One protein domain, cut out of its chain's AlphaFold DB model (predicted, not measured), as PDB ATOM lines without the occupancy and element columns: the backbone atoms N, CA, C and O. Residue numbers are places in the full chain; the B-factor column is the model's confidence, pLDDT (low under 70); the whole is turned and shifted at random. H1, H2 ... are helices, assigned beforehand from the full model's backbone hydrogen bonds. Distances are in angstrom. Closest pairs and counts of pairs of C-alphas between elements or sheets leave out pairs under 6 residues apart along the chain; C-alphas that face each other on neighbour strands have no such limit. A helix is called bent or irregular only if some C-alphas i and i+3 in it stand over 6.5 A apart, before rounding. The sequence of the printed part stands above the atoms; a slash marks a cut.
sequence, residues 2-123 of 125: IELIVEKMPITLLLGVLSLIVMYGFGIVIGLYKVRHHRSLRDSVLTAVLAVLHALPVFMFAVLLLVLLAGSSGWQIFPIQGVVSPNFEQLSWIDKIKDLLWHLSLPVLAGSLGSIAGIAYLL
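AT A GLANCE: This is residues 2 to 123 of the 125 residues of the protein "Oligopeptide transport system permease protein OppB" of Moraxella catarrhalis (UniProt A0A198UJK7). A long helix, H1, runs along the longest axis, and H4b, the second arm of the bent last helix, crosses it at a steep tilt; H2 and H3 pack on H4b, which lies between H1 and H3. The first arm, H4a, turns off from H4b, and residues 2 to 10 of H1 stick out. The printed part has 122 residues with four named helices, H1 to H4 in that order, and no named strand: all helix. It is loose, with a radius of gyration of the C-alphas of 17.2 A, and elongated, spanning 54 by 33 by 29 A.

IN THESE COORDINATES: H1, residues 2 to 36, is 50.5 A long and begins at C-alpha 2 (-25.604, -17.730, -25.353). It has a kink of 33 degrees near residue 9 and is irregular, but only just: C-alphas 7 and 10 are 6.9 A apart. H2, residues 41 to 55, measures 21.3 A, and H3, residues 58 to 69, 16.2 A. H4, residues 93 to 122, was assigned as one helix by its hydrogen bonds but is bent, with C-alphas 103 and 106 6.7 A apart. Its arms are H4a, residues 93 to 103, 15.6 A, and H4b, residues 106 to 122, 24.6 A, ending at C-alpha 122 (-33.613, -14.713, -61.821).

HOW THE PARTS SIT: H4 is the hub. H4b touches H1 residues 15 to 31 alone, at 48 degrees, the same way; the closest C-alphas, of Met 23 and Ser 112, are 5.2 A apart. H3 touches H4b at 40 degrees, opposite ways, closest at the C-alphas of Val 58 and Gly 114, 4.3 A. H2 touches H4b with residues 50 to 54 alone, closest at the C-alphas of His 54 and Ala 117, 4.8 A. H4a touches no helix. Every O i to N i+4 pair is within hydrogen-bond range in H2, H3 and H4a; H1 has 29 of 31, H4b 10 of 13.

THE WHOLE: The C-alphas of Glu 3 and Ser 40, the two farthest apart, are 54.9 A apart. The printed part has no cut; the link from H3 to H4 is long, 23 residues. Confidence is under 70 at residues 38 to 39, 71 to 91, 104 and 111 to 123.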
ATOM      1  N   ILE A   2     -24.921 -16.570 -24.743       80.75
ATOM      2  CA  ILE A   2     -25.604 -17.730 -25.353       80.75
ATOM      3  C   ILE A   2     -27.116 -17.772 -25.071       80.75
ATOM      4  O   ILE A   2     -27.881 -18.062 -25.982       80.75
ATOM      5  N   GLU A   3     -27.567 -17.405 -23.869       79.31
ATOM      6  CA  GLU A   3     -29.002 -17.395 -23.523       79.31
ATOM      7  C   GLU A   3     -29.833 -16.467 -24.422       79.31
ATOM      8  O   GLU A   3     -30.869 -16.878 -24.934       79.31
ATOM      9  N   LEU A   4     -29.331 -15.260 -24.718       74.81
ATOM     10  CA  LEU A   4     -30.010 -14.301 -25.598       74.81
ATOM     11  C   LEU A   4     -30.161 -14.832 -27.033       74.81
ATOM     12  O   LEU A   4     -31.160 -14.577 -27.700       74.81
ATOM     13  N   ILE A   5     -29.152 -15.566 -27.516       76.19
ATOM     14  CA  ILE A   5     -29.169 -16.177 -28.850       76.19
ATOM     15  C   ILE A   5     -30.242 -17.266 -28.896       76.19
ATOM     16  O   ILE A   5     -31.047 -17.293 -29.825       76.19
ATOM     17  N   VAL A   6     -30.281 -18.131 -27.881       82.75
ATOM     18  CA  VAL A   6     -31.257 -19.227 -27.780       82.75
ATOM     19  C   VAL A   6     -32.687 -18.690 -27.661       82.75
ATOM     20  O   VAL A   6     -33.588 -19.230 -28.297       82.75
ATOM     21  N   GLU A   7     -32.899 -17.589 -26.941       75.94
ATOM     22  CA  GLU A   7     -34.222 -16.979 -26.762       75.94
ATOM     23  C   GLU A   7     -34.785 -16.363 -28.061       75.94
ATOM     24  O   GLU A   7     -35.986 -16.427 -28.326       75.94
ATOM     25  N   LYS A   8     -33.926 -15.794 -28.920       74.44
ATOM     26  CA  LYS A   8     -34.338 -15.177 -30.201       74.44
ATOM     27  C   LYS A   8     -34.328 -16.146 -31.387       74.44
ATOM     28  O   LYS A   8     -34.940 -15.862 -32.423       74.44
ATOM     29  N   MET A   9     -33.668 -17.295 -31.246       83.69
ATOM     30  CA  MET A   9     -33.599 -18.341 -32.267       83.69
ATOM     31  C   MET A   9     -34.981 -18.821 -32.760       83.69
ATOM     32  O   MET A   9     -35.184 -18.813 -33.976       83.69
ATOM     33  N   PRO A  10     -35.961 -19.182 -31.902       82.69
ATOM     34  CA  PRO A  10     -37.250 -19.704 -32.369       82.69
ATOM     35  C   PRO A  10     -38.055 -18.678 -33.173       82.69
ATOM     36  O   PRO A  10     -38.671 -19.028 -34.176       82.69
ATOM     37  N   ILE A  11     -38.003 -17.400 -32.787       78.50
ATOM     38  CA  ILE A  11     -38.677 -16.311 -33.511       78.50
ATOM     39  C   ILE A  11     -38.059 -16.134 -34.899       78.50
ATOM     40  O   ILE A  11     -38.776 -16.002 -35.887       78.50
ATOM     41  N   THR A  12     -36.729 -16.187 -34.985       79.00
ATOM     42  CA  THR A  12     -36.008 -16.066 -36.259       79.00
ATOM     43  C   THR A  12     -36.316 -17.241 -37.187       79.00
ATOM     44  O   THR A  12     -36.561 -17.040 -38.375       79.00
ATOM     45  N   LEU A  13     -36.366 -18.463 -36.649       85.75
ATOM     46  CA  LEU A  13     -36.743 -19.656 -37.409       85.75
ATOM     47  C   LEU A  13     -38.184 -19.572 -37.920       85.75
ATOM     48  O   LEU A  13     -38.425 -19.849 -39.093       85.75
ATOM     49  N   LEU A  14     -39.128 -19.144 -37.078       83.19
ATOM     50  CA  LEU A  14     -40.526 -18.975 -37.472       83.19
ATOM     51  C   LEU A  14     -40.675 -17.927 -38.581       83.19
ATOM     52  O   LEU A  14     -41.344 -18.184 -39.582       83.19
ATOM     53  N   LEU A  15     -40.006 -16.778 -38.437       78.31
ATOM     54  CA  LEU A  15     -39.945 -15.742 -39.469       78.31
ATOM     55  C   LEU A  15     -39.380 -16.290 -40.782       78.31
ATOM     56  O   LEU A  15     -39.961 -16.051 -41.841       78.31
ATOM     57  N   GLY A  16     -38.282 -17.043 -40.719       79.19
ATOM     58  CA  GLY A  16     -37.663 -17.664 -41.886       79.19
ATOM     59  C   GLY A  16     -38.598 -18.646 -42.589       79.19
ATOM     60  O   GLY A  16     -38.821 -18.527 -43.790       79.19
ATOM     61  N   VAL A  17     -39.204 -19.577 -41.847       85.44
ATOM     62  CA  VAL A  17     -40.124 -20.584 -42.400       85.44
ATOM     63  C   VAL A  17     -41.357 -19.935 -43.027       85.44
ATOM     64  O   VAL A  17     -41.715 -20.270 -44.155       85.44
ATOM     65  N   LEU A  18     -41.984 -18.974 -42.344       80.94
ATOM     66  CA  LEU A  18     -43.137 -18.254 -42.892       80.94
ATOM     67  C   LEU A  18     -42.761 -17.468 -44.150       80.94
ATOM     68  O   LEU A  18     -43.489 -17.521 -45.141       80.94
ATOM     69  N   SER A  19     -41.604 -16.802 -44.140       75.69
ATOM     70  CA  SER A  19     -41.107 -16.068 -45.310       75.69
ATOM     71  C   SER A  19     -40.860 -17.000 -46.492       75.69
ATOM     72  O   SER A  19     -41.249 -16.678 -47.610       75.69
ATOM     73  N   LEU A  20     -40.295 -18.188 -46.260       80.81
ATOM     74  CA  LEU A  20     -40.105 -19.195 -47.307       80.81
ATOM     75  C   LEU A  20     -41.444 -19.645 -47.899       80.81
ATOM     76  O   LEU A  20     -41.591 -19.674 -49.119       80.81
ATOM     77  N   ILE A  21     -42.432 -19.955 -47.056       84.31
ATOM     78  CA  ILE A  21     -43.760 -20.392 -47.507       84.31
ATOM     79  C   ILE A  21     -44.422 -19.314 -48.371       84.31
ATOM     80  O   ILE A  21     -44.914 -19.615 -49.459       84.31
ATOM     81  N   VAL A  22     -44.414 -18.060 -47.914       78.06
ATOM     82  CA  VAL A  22     -45.006 -16.933 -48.649       78.06
ATOM     83  C   VAL A  22     -44.256 -16.700 -49.959       78.06
ATOM     84  O   VAL A  22     -44.875 -16.624 -51.020       78.06
ATOM     85  N   MET A  23     -42.926 -16.648 -49.907       78.00
ATOM     86  CA  MET A  23     -42.080 -16.398 -51.069       78.00
ATOM     87  C   MET A  23     -42.271 -17.453 -52.161       78.00
ATOM     88  O   MET A  23     -42.535 -17.102 -53.313       78.00
ATOM     89  N   TYR A  24     -42.189 -18.739 -51.814       76.75
ATOM     90  CA  TYR A  24     -42.384 -19.814 -52.784       76.75
ATOM     91  C   TYR A  24     -43.841 -19.928 -53.232       76.75
ATOM     92  O   TYR A  24     -44.089 -20.097 -54.423       76.75
ATOM     93  N   GLY A  25     -44.806 -19.782 -52.321       84.31
ATOM     94  CA  GLY A  25     -46.228 -19.857 -52.653       84.31
ATOM     95  C   GLY A  25     -46.633 -18.812 -53.692       84.31
ATOM     96  O   GLY A  25     -47.148 -19.160 -54.756       84.31
ATOM     97  N   PHE A  26     -46.340 -17.536 -53.431       80.44
ATOM     98  CA  PHE A  26     -46.645 -16.462 -54.378       80.44
ATOM     99  C   PHE A  26     -45.764 -16.524 -55.630       80.44
ATOM    100  O   PHE A  26     -46.279 -16.349 -56.735       80.44
ATOM    101  N   GLY A  27     -44.468 -16.815 -55.485       77.00
ATOM    102  CA  GLY A  27     -43.540 -16.915 -56.614       77.00
ATOM    103  C   GLY A  27     -43.967 -17.970 -57.636       77.00
ATOM    104  O   GLY A  27     -44.012 -17.685 -58.834       77.00
ATOM    105  N   ILE A  28     -44.367 -19.158 -57.173       83.56
ATOM    106  CA  ILE A  28     -44.844 -20.243 -58.042       83.56
ATOM    107  C   ILE A  28     -46.147 -19.849 -58.750       83.56
ATOM    108  O   ILE A  28     -46.263 -20.039 -59.961       83.56
ATOM    109  N   VAL A  29     -47.119 -19.270 -58.031       82.25
ATOM    110  CA  VAL A  29     -48.404 -18.849 -58.622       82.25
ATOM    111  C   VAL A  29     -48.196 -17.793 -59.709       82.25
ATOM    112  O   VAL A  29     -48.749 -17.919 -60.804       82.25
ATOM    113  N   ILE A  30     -47.372 -16.778 -59.434       79.00
ATOM    114  CA  ILE A  30     -47.063 -15.705 -60.388       79.00
ATOM    115  C   ILE A  30     -46.308 -16.263 -61.602       79.00
ATOM    116  O   ILE A  30     -46.667 -15.946 -62.740       79.00
ATOM    117  N   GLY A  31     -45.315 -17.134 -61.387       77.25
ATOM    118  CA  GLY A  31     -44.559 -17.779 -62.465       77.25
ATOM    119  C   GLY A  31     -45.453 -18.604 -63.395       77.25
ATOM    120  O   GLY A  31     -45.421 -18.424 -64.613       77.25
ATOM    121  N   LEU A  32     -46.333 -19.437 -62.832       81.38
ATOM    122  CA  LEU A  32     -47.309 -20.217 -63.604       81.38
ATOM    123  C   LEU A  32     -48.295 -19.325 -64.375       81.38
ATOM    124  O   LEU A  32     -48.672 -19.645 -65.508       81.38
ATOM    125  N   TYR A  33     -48.710 -18.198 -63.789       78.12
ATOM    126  CA  TYR A  33     -49.602 -17.246 -64.449       78.12
ATOM    127  C   TYR A  33     -48.945 -16.583 -65.666       78.12
ATOM    128  O   TYR A  33     -49.592 -16.481 -66.716       78.12
ATOM    129  N   LYS A  34     -47.664 -16.192 -65.551       74.06
ATOM    130  CA  LYS A  34     -46.878 -15.626 -66.662       74.06
ATOM    131  C   LYS A  34     -46.747 -16.603 -67.830       74.06
ATOM    132  O   LYS A  34     -46.951 -16.202 -68.971       74.06
ATOM    133  N   VAL A  35     -46.499 -17.888 -67.560       75.44
ATOM    134  CA  VAL A  35     -46.394 -18.919 -68.613       75.44
ATOM    135  C   VAL A  35     -47.700 -19.063 -69.398       75.44
ATOM    136  O   VAL A  35     -47.681 -19.176 -70.621       75.44
ATOM    137  N   ARG A  36     -48.859 -19.017 -68.727       74.75
ATOM    138  CA  ARG A  36     -50.163 -19.137 -69.406       74.75
ATOM    139  C   ARG A  36     -50.570 -17.913 -70.227       74.75
ATOM    140  O   ARG A  36     -51.386 -18.059 -71.131       74.75
ATOM    141  N   HIS A  37     -50.049 -16.729 -69.912       72.12
ATOM    142  CA  HIS A  37     -50.425 -15.465 -70.562       72.12
ATOM    143  C   HIS A  37     -49.282 -14.841 -71.367       72.12
ATOM    144  O   HIS A  37     -49.321 -13.643 -71.669       72.12
ATOM    145  N   HIS A  38     -48.282 -15.656 -71.699       64.94
ATOM    146  CA  HIS A  38     -47.046 -15.253 -72.352       64.94
ATOM    147  C   HIS A  38     -47.323 -14.400 -73.604       64.94
ATOM    148  O   HIS A  38     -48.181 -14.751 -74.419       64.94
ATOM    149  N   ARG A  39     -46.619 -13.268 -73.749       65.44
ATOM    150  CA  ARG A  39     -46.785 -12.271 -74.840       65.44
ATOM    151  C   ARG A  39     -48.109 -11.491 -74.873       65.44
ATOM    152  O   ARG A  39     -48.364 -10.769 -75.837       65.44
ATOM    153  N   SER A  40     -48.949 -11.573 -73.843       77.19
ATOM    154  CA  SER A  40     -50.115 -10.683 -73.718       77.19
ATOM    155  C   SER A  40     -49.745  -9.334 -73.082       77.19
ATOM    156  O   SER A  40     -48.751  -9.215 -72.366       77.19
ATOM    157  N   LEU A  41     -50.590  -8.308 -73.257       76.81
ATOM    158  CA  LEU A  41     -50.440  -7.023 -72.548       76.81
ATOM    159  C   LEU A  41     -50.372  -7.202 -71.019       76.81
ATOM    160  O   LEU A  41     -49.678  -6.454 -70.336       76.81
ATOM    161  N   ARG A  42     -51.053  -8.226 -70.483       76.94
ATOM    162  CA  ARG A  42     -51.047  -8.550 -69.049       76.94
ATOM    163  C   ARG A  42     -49.673  -9.026 -68.584       76.94
ATOM    164  O   ARG A  42     -49.248  -8.643 -67.504       76.94
ATOM    165  N   ASP A  43     -48.970  -9.791 -69.414       78.31
ATOM    166  CA  ASP A  43     -47.608 -10.268 -69.149       78.31
ATOM    167  C   ASP A  43     -46.583  -9.119 -69.182       78.31
ATOM    168  O   ASP A  43     -45.714  -9.034 -68.315       78.31
ATOM    169  N   SER A  44     -46.749  -8.159 -70.102       77.56
ATOM    170  CA  SER A  44     -45.904  -6.951 -70.149       77.56
ATOM    171  C   SER A  44     -46.084  -6.061 -68.915       77.56
ATOM    172  O   SER A  44     -45.093  -5.621 -68.334       77.56
ATOM    173  N   VAL A  45     -47.326  -5.837 -68.466       83.00
ATOM    174  CA  VAL A  45     -47.600  -5.073 -67.234       83.00
ATOM    175  C   VAL A  45     -47.041  -5.795 -66.010       83.00
ATOM    176  O   VAL A  45     -46.350  -5.171 -65.206       83.00
ATOM    177  N   LEU A  46     -47.279  -7.108 -65.880       79.31
ATOM    178  CA  LEU A  46     -46.752  -7.892 -64.758       79.31
ATOM    179  C   LEU A  46     -45.220  -7.837 -64.713       79.31
ATOM    180  O   LEU A  46     -44.635  -7.642 -63.652       79.31
ATOM    181  N   THR A  47     -44.571  -7.973 -65.868       77.69
ATOM    182  CA  THR A  47     -43.110  -7.943 -65.984       77.69
ATOM    183  C   THR A  47     -42.541  -6.566 -65.646       77.69
ATOM    184  O   THR A  47     -41.554  -6.491 -64.918       77.69
ATOM    185  N   ALA A  48     -43.178  -5.478 -66.090       80.50
ATOM    186  CA  ALA A  48     -42.769  -4.122 -65.726       80.50
ATOM    187  C   ALA A  48     -42.887  -3.874 -64.212       80.50
ATOM    188  O   ALA A  48     -41.959  -3.344 -63.600       80.50
ATOM    189  N   VAL A  49     -43.988  -4.312 -63.590       80.94
ATOM    190  CA  VAL A  49     -44.183  -4.211 -62.135       80.94
ATOM    191  C   VAL A  49     -43.105  -4.999 -61.386       80.94
ATOM    192  O   VAL A  49     -42.472  -4.457 -60.482       80.94
ATOM    193  N   LEU A  50     -42.846  -6.248 -61.782       78.06
ATOM    194  CA  LEU A  50     -41.814  -7.082 -61.158       78.06
ATOM    195  C   LEU A  50     -40.407  -6.483 -61.315       78.06
ATOM    196  O   LEU A  50     -39.626  -6.527 -60.370       78.06
ATOM    197  N   ALA A  51     -40.098  -5.878 -62.464       78.94
ATOM    198  CA  ALA A  51     -38.814  -5.221 -62.701       78.94
ATOM    199  C   ALA A  51     -38.604  -3.999 -61.790       78.94
ATOM    200  O   ALA A  51     -37.524  -3.839 -61.221       78.94
ATOM    201  N   VAL A  52     -39.635  -3.167 -61.599       79.94
ATOM    202  CA  VAL A  52     -39.582  -2.023 -60.668       79.94
ATOM    203  C   VAL A  52     -39.420  -2.498 -59.225       79.94
ATOM    204  O   VAL A  52     -38.596  -1.954 -58.492       79.94
ATOM    205  N   LEU A  53     -40.165  -3.532 -58.823       72.62
ATOM    206  CA  LEU A  53     -40.048  -4.128 -57.489       72.62
ATOM    207  C   LEU A  53     -38.649  -4.709 -57.237       72.62
ATOM    208  O   LEU A  53     -38.129  -4.568 -56.137       72.62
ATOM    209  N   HIS A  54     -38.032  -5.319 -58.253       72.06
ATOM    210  CA  HIS A  54     -36.683  -5.878 -58.161       72.06
ATOM    211  C   HIS A  54     -35.584  -4.807 -58.109       72.06
ATOM    212  O   HIS A  54     -34.544  -5.015 -57.489       72.06
ATOM    213  N   ALA A  55     -35.798  -3.658 -58.753       77.50
ATOM    214  CA  ALA A  55     -34.824  -2.568 -58.770       77.50
ATOM    215  C   ALA A  55     -34.636  -1.911 -57.390       77.50
ATOM    216  O   ALA A  55     -33.604  -1.286 -57.138       77.50
ATOM    217  N   LEU A  56     -35.622  -2.038 -56.499       75.31
ATOM    218  CA  LEU A  56     -35.546  -1.515 -55.143       75.31
ATOM    219  C   LEU A  56     -34.866  -2.532 -54.213       75.31
ATOM    220  O   LEU A  56     -35.299  -3.683 -54.144       75.31
ATOM    221  N   PRO A  57     -33.844  -2.127 -53.432       72.75
ATOM    222  CA  PRO A  57     -33.288  -2.977 -52.390       72.75
ATOM    223  C   PRO A  57     -34.384  -3.441 -51.426       72.75
ATOM    224  O   PRO A  57     -35.206  -2.637 -50.981       72.75
ATOM    225  N   VAL A  58     -34.355  -4.721 -51.045       71.38
ATOM    226  CA  VAL A  58     -35.359  -5.343 -50.158       71.38
ATOM    227  C   VAL A  58     -35.605  -4.512 -48.898       71.38
ATOM    228  O   VAL A  58     -36.748  -4.287 -48.510       71.38
ATOM    229  N   PHE A  59     -34.534  -3.992 -48.289       72.75
ATOM    230  CA  PHE A  59     -34.642  -3.168 -47.089       72.75
ATOM    231  C   PHE A  59     -35.380  -1.842 -47.344       72.75
ATOM    232  O   PHE A  59     -36.118  -1.388 -46.476       72.75
ATOM    233  N   MET A  60     -35.215  -1.219 -48.518       80.19
ATOM    234  CA  MET A  60     -35.911   0.028 -48.856       80.19
ATOM    235  C   MET A  60     -37.405  -0.223 -49.006       80.19
ATOM    236  O   MET A  60     -38.214   0.558 -48.510       80.19
ATOM    237  N   PHE A  61     -37.770  -1.341 -49.633       75.81
ATOM    238  CA  PHE A  61     -39.164  -1.751 -49.750       75.81
ATOM    239  C   PHE A  61     -39.777  -2.061 -48.378       75.81
ATOM    240  O   PHE A  61     -40.893  -1.634 -48.084       75.81
ATOM    241  N   ALA A  62     -39.017  -2.732 -47.509       75.69
ATOM    242  CA  ALA A  62     -39.412  -3.006 -46.133       75.69
ATOM    243  C   ALA A  62     -39.656  -1.722 -45.329       75.69
ATOM    244  O   ALA A  62     -40.687  -1.600 -44.671       75.69
ATOM    245  N   VAL A  63     -38.751  -0.743 -45.420       77.44
ATOM    246  CA  VAL A  63     -38.905   0.565 -44.762       77.44
ATOM    247  C   VAL A  63     -40.105   1.326 -45.328       77.44
ATOM    248  O   VAL A  63     -40.867   1.910 -44.564       77.44
ATOM    249  N   LEU A  64     -40.320   1.289 -46.644       79.75
ATOM    250  CA  LEU A  64     -41.450   1.956 -47.289       79.75
ATOM    251  C   LEU A  64     -42.794   1.358 -46.844       79.75
ATOM    252  O   LEU A  64     -43.701   2.102 -46.473       79.75
ATOM    253  N   LEU A  65     -42.905   0.026 -46.797       75.94
ATOM    254  CA  LEU A  65     -44.075  -0.667 -46.243       75.94
ATOM    255  C   LEU A  65     -44.272  -0.349 -44.760       75.94
ATOM    256  O   LEU A  65     -45.401  -0.114 -44.337       75.94
ATOM    257  N   LEU A  66     -43.191  -0.296 -43.980       74.38
ATOM    258  CA  LEU A  66     -43.255   0.046 -42.562       74.38
ATOM    259  C   LEU A  66     -43.790   1.467 -42.364       74.38
ATOM    260  O   LEU A  66     -44.718   1.660 -41.586       74.38
ATOM    261  N   VAL A  67     -43.293   2.456 -43.106       74.81
ATOM    262  CA  VAL A  67     -43.765   3.848 -43.001       74.81
ATOM    263  C   VAL A  67     -45.213   4.003 -43.478       74.81
ATOM    264  O   VAL A  67     -45.985   4.716 -42.842       74.81
ATOM    265  N   LEU A  68     -45.608   3.325 -44.560       77.12
ATOM    266  CA  LEU A  68     -46.959   3.452 -45.117       77.12
ATOM    267  C   LEU A  68     -48.022   2.685 -44.331       77.12
ATOM    268  O   LEU A  68     -49.156   3.150 -44.231       77.12
ATOM    269  N   LEU A  69     -47.694   1.504 -43.809       75.38
ATOM    270  CA  LEU A  69     -48.679   0.612 -43.199       75.38
ATOM    271  C   LEU A  69     -48.620   0.598 -41.668       75.38
ATOM    272  O   LEU A  69     -49.639   0.309 -41.046       75.38
ATOM    273  N   ALA A  70     -47.471   0.927 -41.074       70.81
ATOM    274  CA  ALA A  70     -47.301   1.026 -39.625       70.81
ATOM    275  C   ALA A  70     -46.974   2.453 -39.154       70.81
ATOM    276  O   ALA A  70     -47.323   2.822 -38.042       70.81
ATOM    277  N   GLY A  71     -46.347   3.293 -39.979       64.88
ATOM    278  CA  GLY A  71     -45.972   4.655 -39.598       64.88
ATOM    279  C   GLY A  71     -47.172   5.538 -39.244       64.88
ATOM    280  O   GLY A  71     -48.261   5.402 -39.803       64.88
ATOM    281  N   SER A  72     -46.963   6.499 -38.336       60.97
ATOM    282  CA  SER A  72     -48.028   7.401 -37.871       60.97
ATOM    283  C   SER A  72     -48.615   8.278 -38.983       60.97
ATOM    284  O   SER A  72     -49.757   8.711 -38.857       60.97
ATOM    285  N   SER A  73     -47.865   8.522 -40.067       62.62
ATOM    286  CA  SER A  73     -48.327   9.252 -41.257       62.62
ATOM    287  C   SER A  73     -49.014   8.366 -42.305       62.62
ATOM    288  O   SER A  73     -49.414   8.871 -43.352       62.62
ATOM    289  N   GLY A  74     -49.064   7.052 -42.079       62.41
ATOM    290  CA  GLY A  74     -49.608   6.054 -42.994       62.41
ATOM    291  C   GLY A  74     -51.019   5.594 -42.619       62.41
ATOM    292  O   GLY A  74     -51.749   6.275 -41.903       62.41
ATOM    293  N   TRP A  75     -51.408   4.410 -43.096       62.25
ATOM    294  CA  TRP A  75     -52.731   3.815 -42.864       62.25
ATOM    295  C   TRP A  75     -52.888   3.122 -41.496       62.25
ATOM    296  O   TRP A  75     -53.994   2.706 -41.171       62.25
ATOM    297  N   GLN A  76     -51.812   3.011 -40.698       66.62
ATOM    298  CA  GLN A  76     -51.808   2.456 -39.326       66.62
ATOM    299  C   GLN A  76     -52.515   1.090 -39.191       66.62
ATOM    300  O   GLN A  76     -53.179   0.800 -38.199       66.62
ATOM    301  N   ILE A  77     -52.381   0.238 -40.207       68.31
ATOM    302  CA  ILE A  77     -53.010  -1.089 -40.251       68.31
ATOM    303  C   ILE A  77     -52.239  -2.073 -39.361       68.31
ATOM    304  O   ILE A  77     -52.834  -2.976 -38.769       68.31
ATOM    305  N   PHE A  78     -50.918  -1.892 -39.251       68.62
ATOM    306  CA  PHE A  78     -50.037  -2.796 -38.518       68.62
ATOM    307  C   PHE A  78     -49.308  -2.105 -37.359       68.62
ATOM    308  O   PHE A  78     -48.949  -0.930 -37.459       68.62
ATOM    309  N   PRO A  79     -49.054  -2.836 -36.261       64.44
ATOM    310  CA  PRO A  79     -48.307  -2.324 -35.121       64.44
ATOM    311  C   PRO A  79     -46.839  -2.068 -35.492       64.44
ATOM    312  O   PRO A  79     -46.206  -2.849 -36.198       64.44
ATOM    313  N   ILE A  80     -46.290  -0.958 -34.995       59.31
ATOM    314  CA  ILE A  80     -44.927  -0.480 -35.315       59.31
ATOM    315  C   ILE A  80     -43.859  -1.207 -34.484       59.31
ATOM    316  O   ILE A  80     -42.680  -1.212 -34.831       59.31
ATOM    317  N   GLN A  81     -44.263  -1.778 -33.347       56.94
ATOM    318  CA  GLN A  81     -43.369  -2.250 -32.297       56.94
ATOM    319  C   GLN A  81     -44.061  -3.288 -31.404       56.94
ATOM    320  O   GLN A  81     -45.245  -3.157 -31.102       56.94
ATOM    321  N   GLY A  82     -43.294  -4.291 -30.964       55.41
ATOM    322  CA  GLY A  82     -43.785  -5.439 -30.193       55.41
ATOM    323  C   GLY A  82     -44.083  -6.653 -31.077       55.41
ATOM    324  O   GLY A  82     -44.578  -6.519 -32.187       55.41
ATOM    325  N   VAL A  83     -43.734  -7.852 -30.600       55.94
ATOM    326  CA  VAL A  83     -44.072  -9.131 -31.267       55.94
ATOM    327  C   VAL A  83     -45.457  -9.628 -30.819       55.94
ATOM    328  O   VAL A  83     -46.023 -10.530 -31.426       55.94
ATOM    329  N   VAL A  84     -45.991  -9.031 -29.749       58.22
ATOM    330  CA  VAL A  84     -47.232  -9.410 -29.077       58.22
ATOM    331  C   VAL A  84     -47.919  -8.174 -28.501       58.22
ATOM    332  O   VAL A  84     -47.249  -7.236 -28.055       58.22
ATOM    333  N   SER A  85     -49.249  -8.192 -28.468       61.38
ATOM    334  CA  SER A  85     -50.057  -7.168 -27.808       61.38
ATOM    335  C   SER A  85     -49.791  -7.129 -26.290       61.38
ATOM    336  O   SER A  85     -49.542  -8.171 -25.686       61.38
ATOM    337  N   PRO A  86     -49.934  -5.977 -25.606       61.91
ATOM    338  CA  PRO A  86     -49.773  -5.889 -24.146       61.91
ATOM    339  C   PRO A  86     -50.684  -6.843 -23.358       61.91
ATOM    340  O   PRO A  86     -50.372  -7.202 -22.229       61.91
ATOM    341  N   ASN A  87     -51.796  -7.277 -23.965       64.44
ATOM    342  CA  ASN A  87     -52.756  -8.201 -23.367       64.44
ATOM    343  C   ASN A  87     -52.530  -9.676 -23.752       64.44
ATOM    344  O   ASN A  87     -53.425 -10.502 -23.566       64.44
ATOM    345  N   PHE A  88     -51.354 -10.020 -24.297       60.34
ATOM    346  CA  PHE A  88     -51.043 -11.366 -24.796       60.34
ATOM    347  C   PHE A  88     -51.273 -12.454 -23.757       60.34
ATOM    348  O   PHE A  88     -51.799 -13.509 -24.089       60.34
ATOM    349  N   GLU A  89     -50.941 -12.210 -22.490       62.34
ATOM    350  CA  GLU A  89     -51.101 -13.212 -21.434       62.34
ATOM    351  C   GLU A  89     -52.569 -13.566 -21.149       62.34
ATOM    352  O   GLU A  89     -52.849 -14.705 -20.776       62.34
ATOM    353  N   GLN A  90     -53.498 -12.641 -21.412       67.31
ATOM    354  CA  GLN A  90     -54.938 -12.805 -21.173       67.31
ATOM    355  C   GLN A  90     -55.698 -13.380 -22.380       67.31
ATOM    356  O   GLN A  90     -56.876 -13.716 -22.267       67.31
ATOM    357  N   LEU A  91     -55.044 -13.495 -23.540       65.69
ATOM    358  CA  LEU A  91     -55.660 -13.979 -24.774       65.69
ATOM    359  C   LEU A  91     -55.759 -15.516 -24.794       65.69
ATOM    360  O   LEU A  91     -54.860 -16.234 -24.343       65.69
ATOM    361  N   SER A  92     -56.858 -16.027 -25.362       76.88
ATOM    362  CA  SER A  92     -57.038 -17.456 -25.650       76.88
ATOM    363  C   SER A  92     -55.927 -17.963 -26.580       76.88
ATOM    364  O   SER A  92     -55.364 -17.197 -27.359       76.88
ATOM    365  N   TRP A  93     -55.616 -19.262 -26.549       70.25
ATOM    366  CA  TRP A  93     -54.578 -19.869 -27.399       70.25
ATOM    367  C   TRP A  93     -54.746 -19.548 -28.893       70.25
ATOM    368  O   TRP A  93     -53.762 -19.313 -29.588       70.25
ATOM    369  N   ILE A  94     -55.988 -19.489 -29.381       72.88
ATOM    370  CA  ILE A  94     -56.293 -19.139 -30.777       72.88
ATOM    371  C   ILE A  94     -56.035 -17.651 -31.044       72.88
ATOM    372  O   ILE A  94     -55.475 -17.293 -32.081       72.88
ATOM    373  N   ASP A  95     -56.402 -16.786 -30.101       71.12
ATOM    374  CA  ASP A  95     -56.227 -15.343 -30.248       71.12
ATOM    375  C   ASP A  95     -54.755 -14.939 -30.125       71.12
ATOM    376  O   ASP A  95     -54.312 -14.048 -30.841       71.12
ATOM    377  N   LYS A  96     -53.960 -15.668 -29.332       71.31
ATOM    378  CA  LYS A  96     -52.494 -15.553 -29.304       71.31
ATOM    379  C   LYS A  96     -51.868 -15.851 -30.665       71.31
ATOM    380  O   LYS A  96     -50.986 -15.120 -31.104       71.31
ATOM    381  N   ILE A  97     -52.326 -16.900 -31.356       72.31
ATOM    382  CA  ILE A  97     -51.828 -17.234 -32.702       72.31
ATOM    383  C   ILE A  97     -52.206 -16.135 -33.699       72.31
ATOM    384  O   ILE A  97     -51.365 -15.729 -34.497       72.31
ATOM    385  N   LYS A  98     -53.445 -15.629 -33.653       73.69
ATOM    386  CA  LYS A  98     -53.872 -14.520 -34.523       73.69
ATOM    387  C   LYS A  98     -53.086 -13.242 -34.265       73.69
ATOM    388  O   LYS A  98     -52.645 -12.620 -35.225       73.69
ATOM    389  N   ASP A  99     -52.903 -12.873 -33.003       71.69
ATOM    390  CA  ASP A  99     -52.150 -11.684 -32.609       71.69
ATOM    391  C   ASP A  99     -50.697 -11.788 -33.086       71.69
ATOM    392  O   ASP A  99     -50.191 -10.879 -33.745       71.69
ATOM    393  N   LEU A 100     -50.071 -12.952 -32.889       71.75
ATOM    394  CA  LEU A 100     -48.724 -13.231 -33.377       71.75
ATOM    395  C   LEU A 100     -48.642 -13.161 -34.911       71.75
ATOM    396  O   LEU A 100     -47.754 -12.507 -35.453       71.75
ATOM    397  N   LEU A 101     -49.576 -13.785 -35.634       72.56
ATOM    398  CA  LEU A 101     -49.616 -13.725 -37.100       72.56
ATOM    399  C   LEU A 101     -49.838 -12.297 -37.612       72.56
ATOM    400  O   LEU A 101     -49.241 -11.921 -38.620       72.56
ATOM    401  N   TRP A 102     -50.647 -11.489 -36.924       74.12
ATOM    402  CA  TRP A 102     -50.891 -10.096 -37.294       74.12
ATOM    403  C   TRP A 102     -49.628  -9.242 -37.141       74.12
ATOM    404  O   TRP A 102     -49.266  -8.523 -38.073       74.12
ATOM    405  N   HIS A 103     -48.894  -9.389 -36.034       72.12
ATOM    406  CA  HIS A 103     -47.632  -8.673 -35.802       72.12
ATOM    407  C   HIS A 103     -46.508  -9.136 -36.740       72.12
ATOM    408  O   HIS A 103     -45.698  -8.325 -37.187       72.12
ATOM    409  N   LEU A 104     -46.462 -10.428 -37.078       69.25
ATOM    410  CA  LEU A 104     -45.448 -10.984 -37.979       69.25
ATOM    411  C   LEU A 104     -45.767 -10.762 -39.462       69.25
ATOM    412  O   LEU A 104     -44.863 -10.850 -40.291       69.25
ATOM    413  N   SER A 105     -47.014 -10.450 -39.815       74.50
ATOM    414  CA  SER A 105     -47.433 -10.310 -41.213       74.50
ATOM    415  C   SER A 105     -46.675  -9.209 -41.958       74.50
ATOM    416  O   SER A 105     -46.190  -9.452 -43.060       74.50
ATOM    417  N   LEU A 106     -46.500  -8.030 -41.355       70.88
ATOM    418  CA  LEU A 106     -45.787  -6.915 -41.976       70.88
ATOM    419  C   LEU A 106     -44.286  -7.224 -42.170       70.88
ATOM    420  O   LEU A 106     -43.816  -7.083 -43.301       70.88
ATOM    421  N   PRO A 107     -43.535  -7.716 -41.158       72.19
ATOM    422  CA  PRO A 107     -42.161  -8.189 -41.343       72.19
ATOM    423  C   PRO A 107     -42.020  -9.289 -42.399       72.19
ATOM    424  O   PRO A 107     -41.113  -9.234 -43.230       72.19
ATOM    425  N   VAL A 108     -42.918 -10.280 -42.391       74.31
ATOM    426  CA  VAL A 108     -42.883 -11.401 -43.340       74.31
ATOM    427  C   VAL A 108     -43.172 -10.914 -44.755       74.31
ATOM    428  O   VAL A 108     -42.448 -11.287 -45.674       74.31
ATOM    429  N   LEU A 109     -44.168 -10.048 -44.959       73.56
ATOM    430  CA  LEU A 109     -44.463  -9.461 -46.269       73.56
ATOM    431  C   LEU A 109     -43.302  -8.601 -46.765       73.56
ATOM    432  O   LEU A 109     -42.886  -8.748 -47.913       73.56
ATOM    433  N   ALA A 110     -42.745  -7.760 -45.894       73.44
ATOM    434  CA  ALA A 110     -41.600  -6.916 -46.202       73.44
ATOM    435  C   ALA A 110     -40.368  -7.731 -46.636       73.44
ATOM    436  O   ALA A 110     -39.760  -7.424 -47.663       73.44
ATOM    437  N   GLY A 111     -40.027  -8.798 -45.905       67.06
ATOM    438  CA  GLY A 111     -38.910  -9.683 -46.256       67.06
ATOM    439  C   GLY A 111     -39.182 -10.559 -47.486       67.06
ATOM    440  O   GLY A 111     -38.288 -10.796 -48.305       67.06
ATOM    441  N   SER A 112     -40.428 -11.011 -47.652       67.62
ATOM    442  CA  SER A 112     -40.810 -11.910 -48.746       67.62
ATOM    443  C   SER A 112     -40.902 -11.180 -50.083       67.62
ATOM    444  O   SER A 112     -40.405 -11.699 -51.076       67.62
ATOM    445  N   LEU A 113     -41.477  -9.973 -50.137       67.44
ATOM    446  CA  LEU A 113     -41.656  -9.210 -51.383       67.44
ATOM    447  C   LEU A 113     -40.331  -8.920 -52.093       67.44
ATOM    448  O   LEU A 113     -40.230  -9.112 -53.306       67.44
ATOM    449  N   GLY A 114     -39.303  -8.529 -51.341       63.28
ATOM    450  CA  GLY A 114     -37.983  -8.288 -51.919       63.28
ATOM    451  C   GLY A 114     -37.313  -9.559 -52.452       63.28
ATOM    452  O   GLY A 114     -36.631  -9.521 -53.472       63.28
ATOM    453  N   SER A 115     -37.571 -10.703 -51.817       63.56
ATOM    454  CA  SER A 115     -37.033 -11.997 -52.253       63.56
ATOM    455  C   SER A 115     -37.806 -12.579 -53.448       63.56
ATOM    456  O   SER A 115     -37.204 -13.151 -54.357       63.56
ATOM    457  N   ILE A 116     -39.131 -12.373 -53.503       64.38
ATOM    458  CA  ILE A 116     -40.000 -12.775 -54.625       64.38
ATOM    459  C   ILE A 116     -39.573 -12.071 -55.912       64.38
ATOM    460  O   ILE A 116     -39.487 -12.723 -56.949       64.38
ATOM    461  N   ALA A 117     -39.287 -10.768 -55.860       61.12
ATOM    462  CA  ALA A 117     -38.845 -10.022 -57.035       61.12
ATOM    463  C   ALA A 117     -37.509 -10.561 -57.580       61.12
ATOM    464  O   ALA A 117     -37.357 -10.711 -58.790       61.12
ATOM    465  N   GLY A 118     -36.580 -10.929 -56.686       62.53
ATOM    466  CA  GLY A 118     -35.303 -11.556 -57.043       62.53
ATOM    467  C   GLY A 118     -35.478 -12.906 -57.720       62.53
ATOM    468  O   GLY A 118     -34.947 -13.135 -58.802       62.53
ATOM    469  N   ILE A 119     -36.280 -13.785 -57.123       59.78
ATOM    470  CA  ILE A 119     -36.539 -15.123 -57.665       59.78
ATOM    471  C   ILE A 119     -37.315 -15.052 -58.984       59.78
ATOM    472  O   ILE A 119     -36.977 -15.765 -59.924       59.78
ATOM    473  N   ALA A 120     -38.321 -14.182 -59.086       59.94
ATOM    474  CA  ALA A 120     -39.128 -14.026 -60.295       59.94
ATOM    475  C   ALA A 120     -38.349 -13.408 -61.469       59.94
ATOM    476  O   ALA A 120     -38.714 -13.645 -62.618       59.94
ATOM    477  N   TYR A 121     -37.306 -12.618 -61.192       59.81
ATOM    478  CA  TYR A 121     -36.408 -12.075 -62.211       59.81
ATOM    479  C   TYR A 121     -35.287 -13.056 -62.592       59.81
ATOM    480  O   TYR A 121     -34.945 -13.167 -63.765       59.81
ATOM    481  N   LEU A 122     -34.716 -13.768 -61.610       56.84
ATOM    482  CA  LEU A 122     -33.613 -14.713 -61.821       56.84
ATOM    483  C   LEU A 122     -34.050 -16.045 -62.425       56.84
ATOM    484  O   LEU A 122     -33.221 -16.684 -63.066       56.84
ATOM    485  N   LEU A 123     -35.294 -16.487 -62.217       52.31
ATOM    486  CA  LEU A 123     -35.832 -17.660 -62.902       52.31
ATOM    487  C   LEU A 123     -35.989 -17.318 -64.390       52.31
ATOM    488  O   LEU A 123     -36.864 -16.518 -64.728       52.31
TER     489      LEU A 123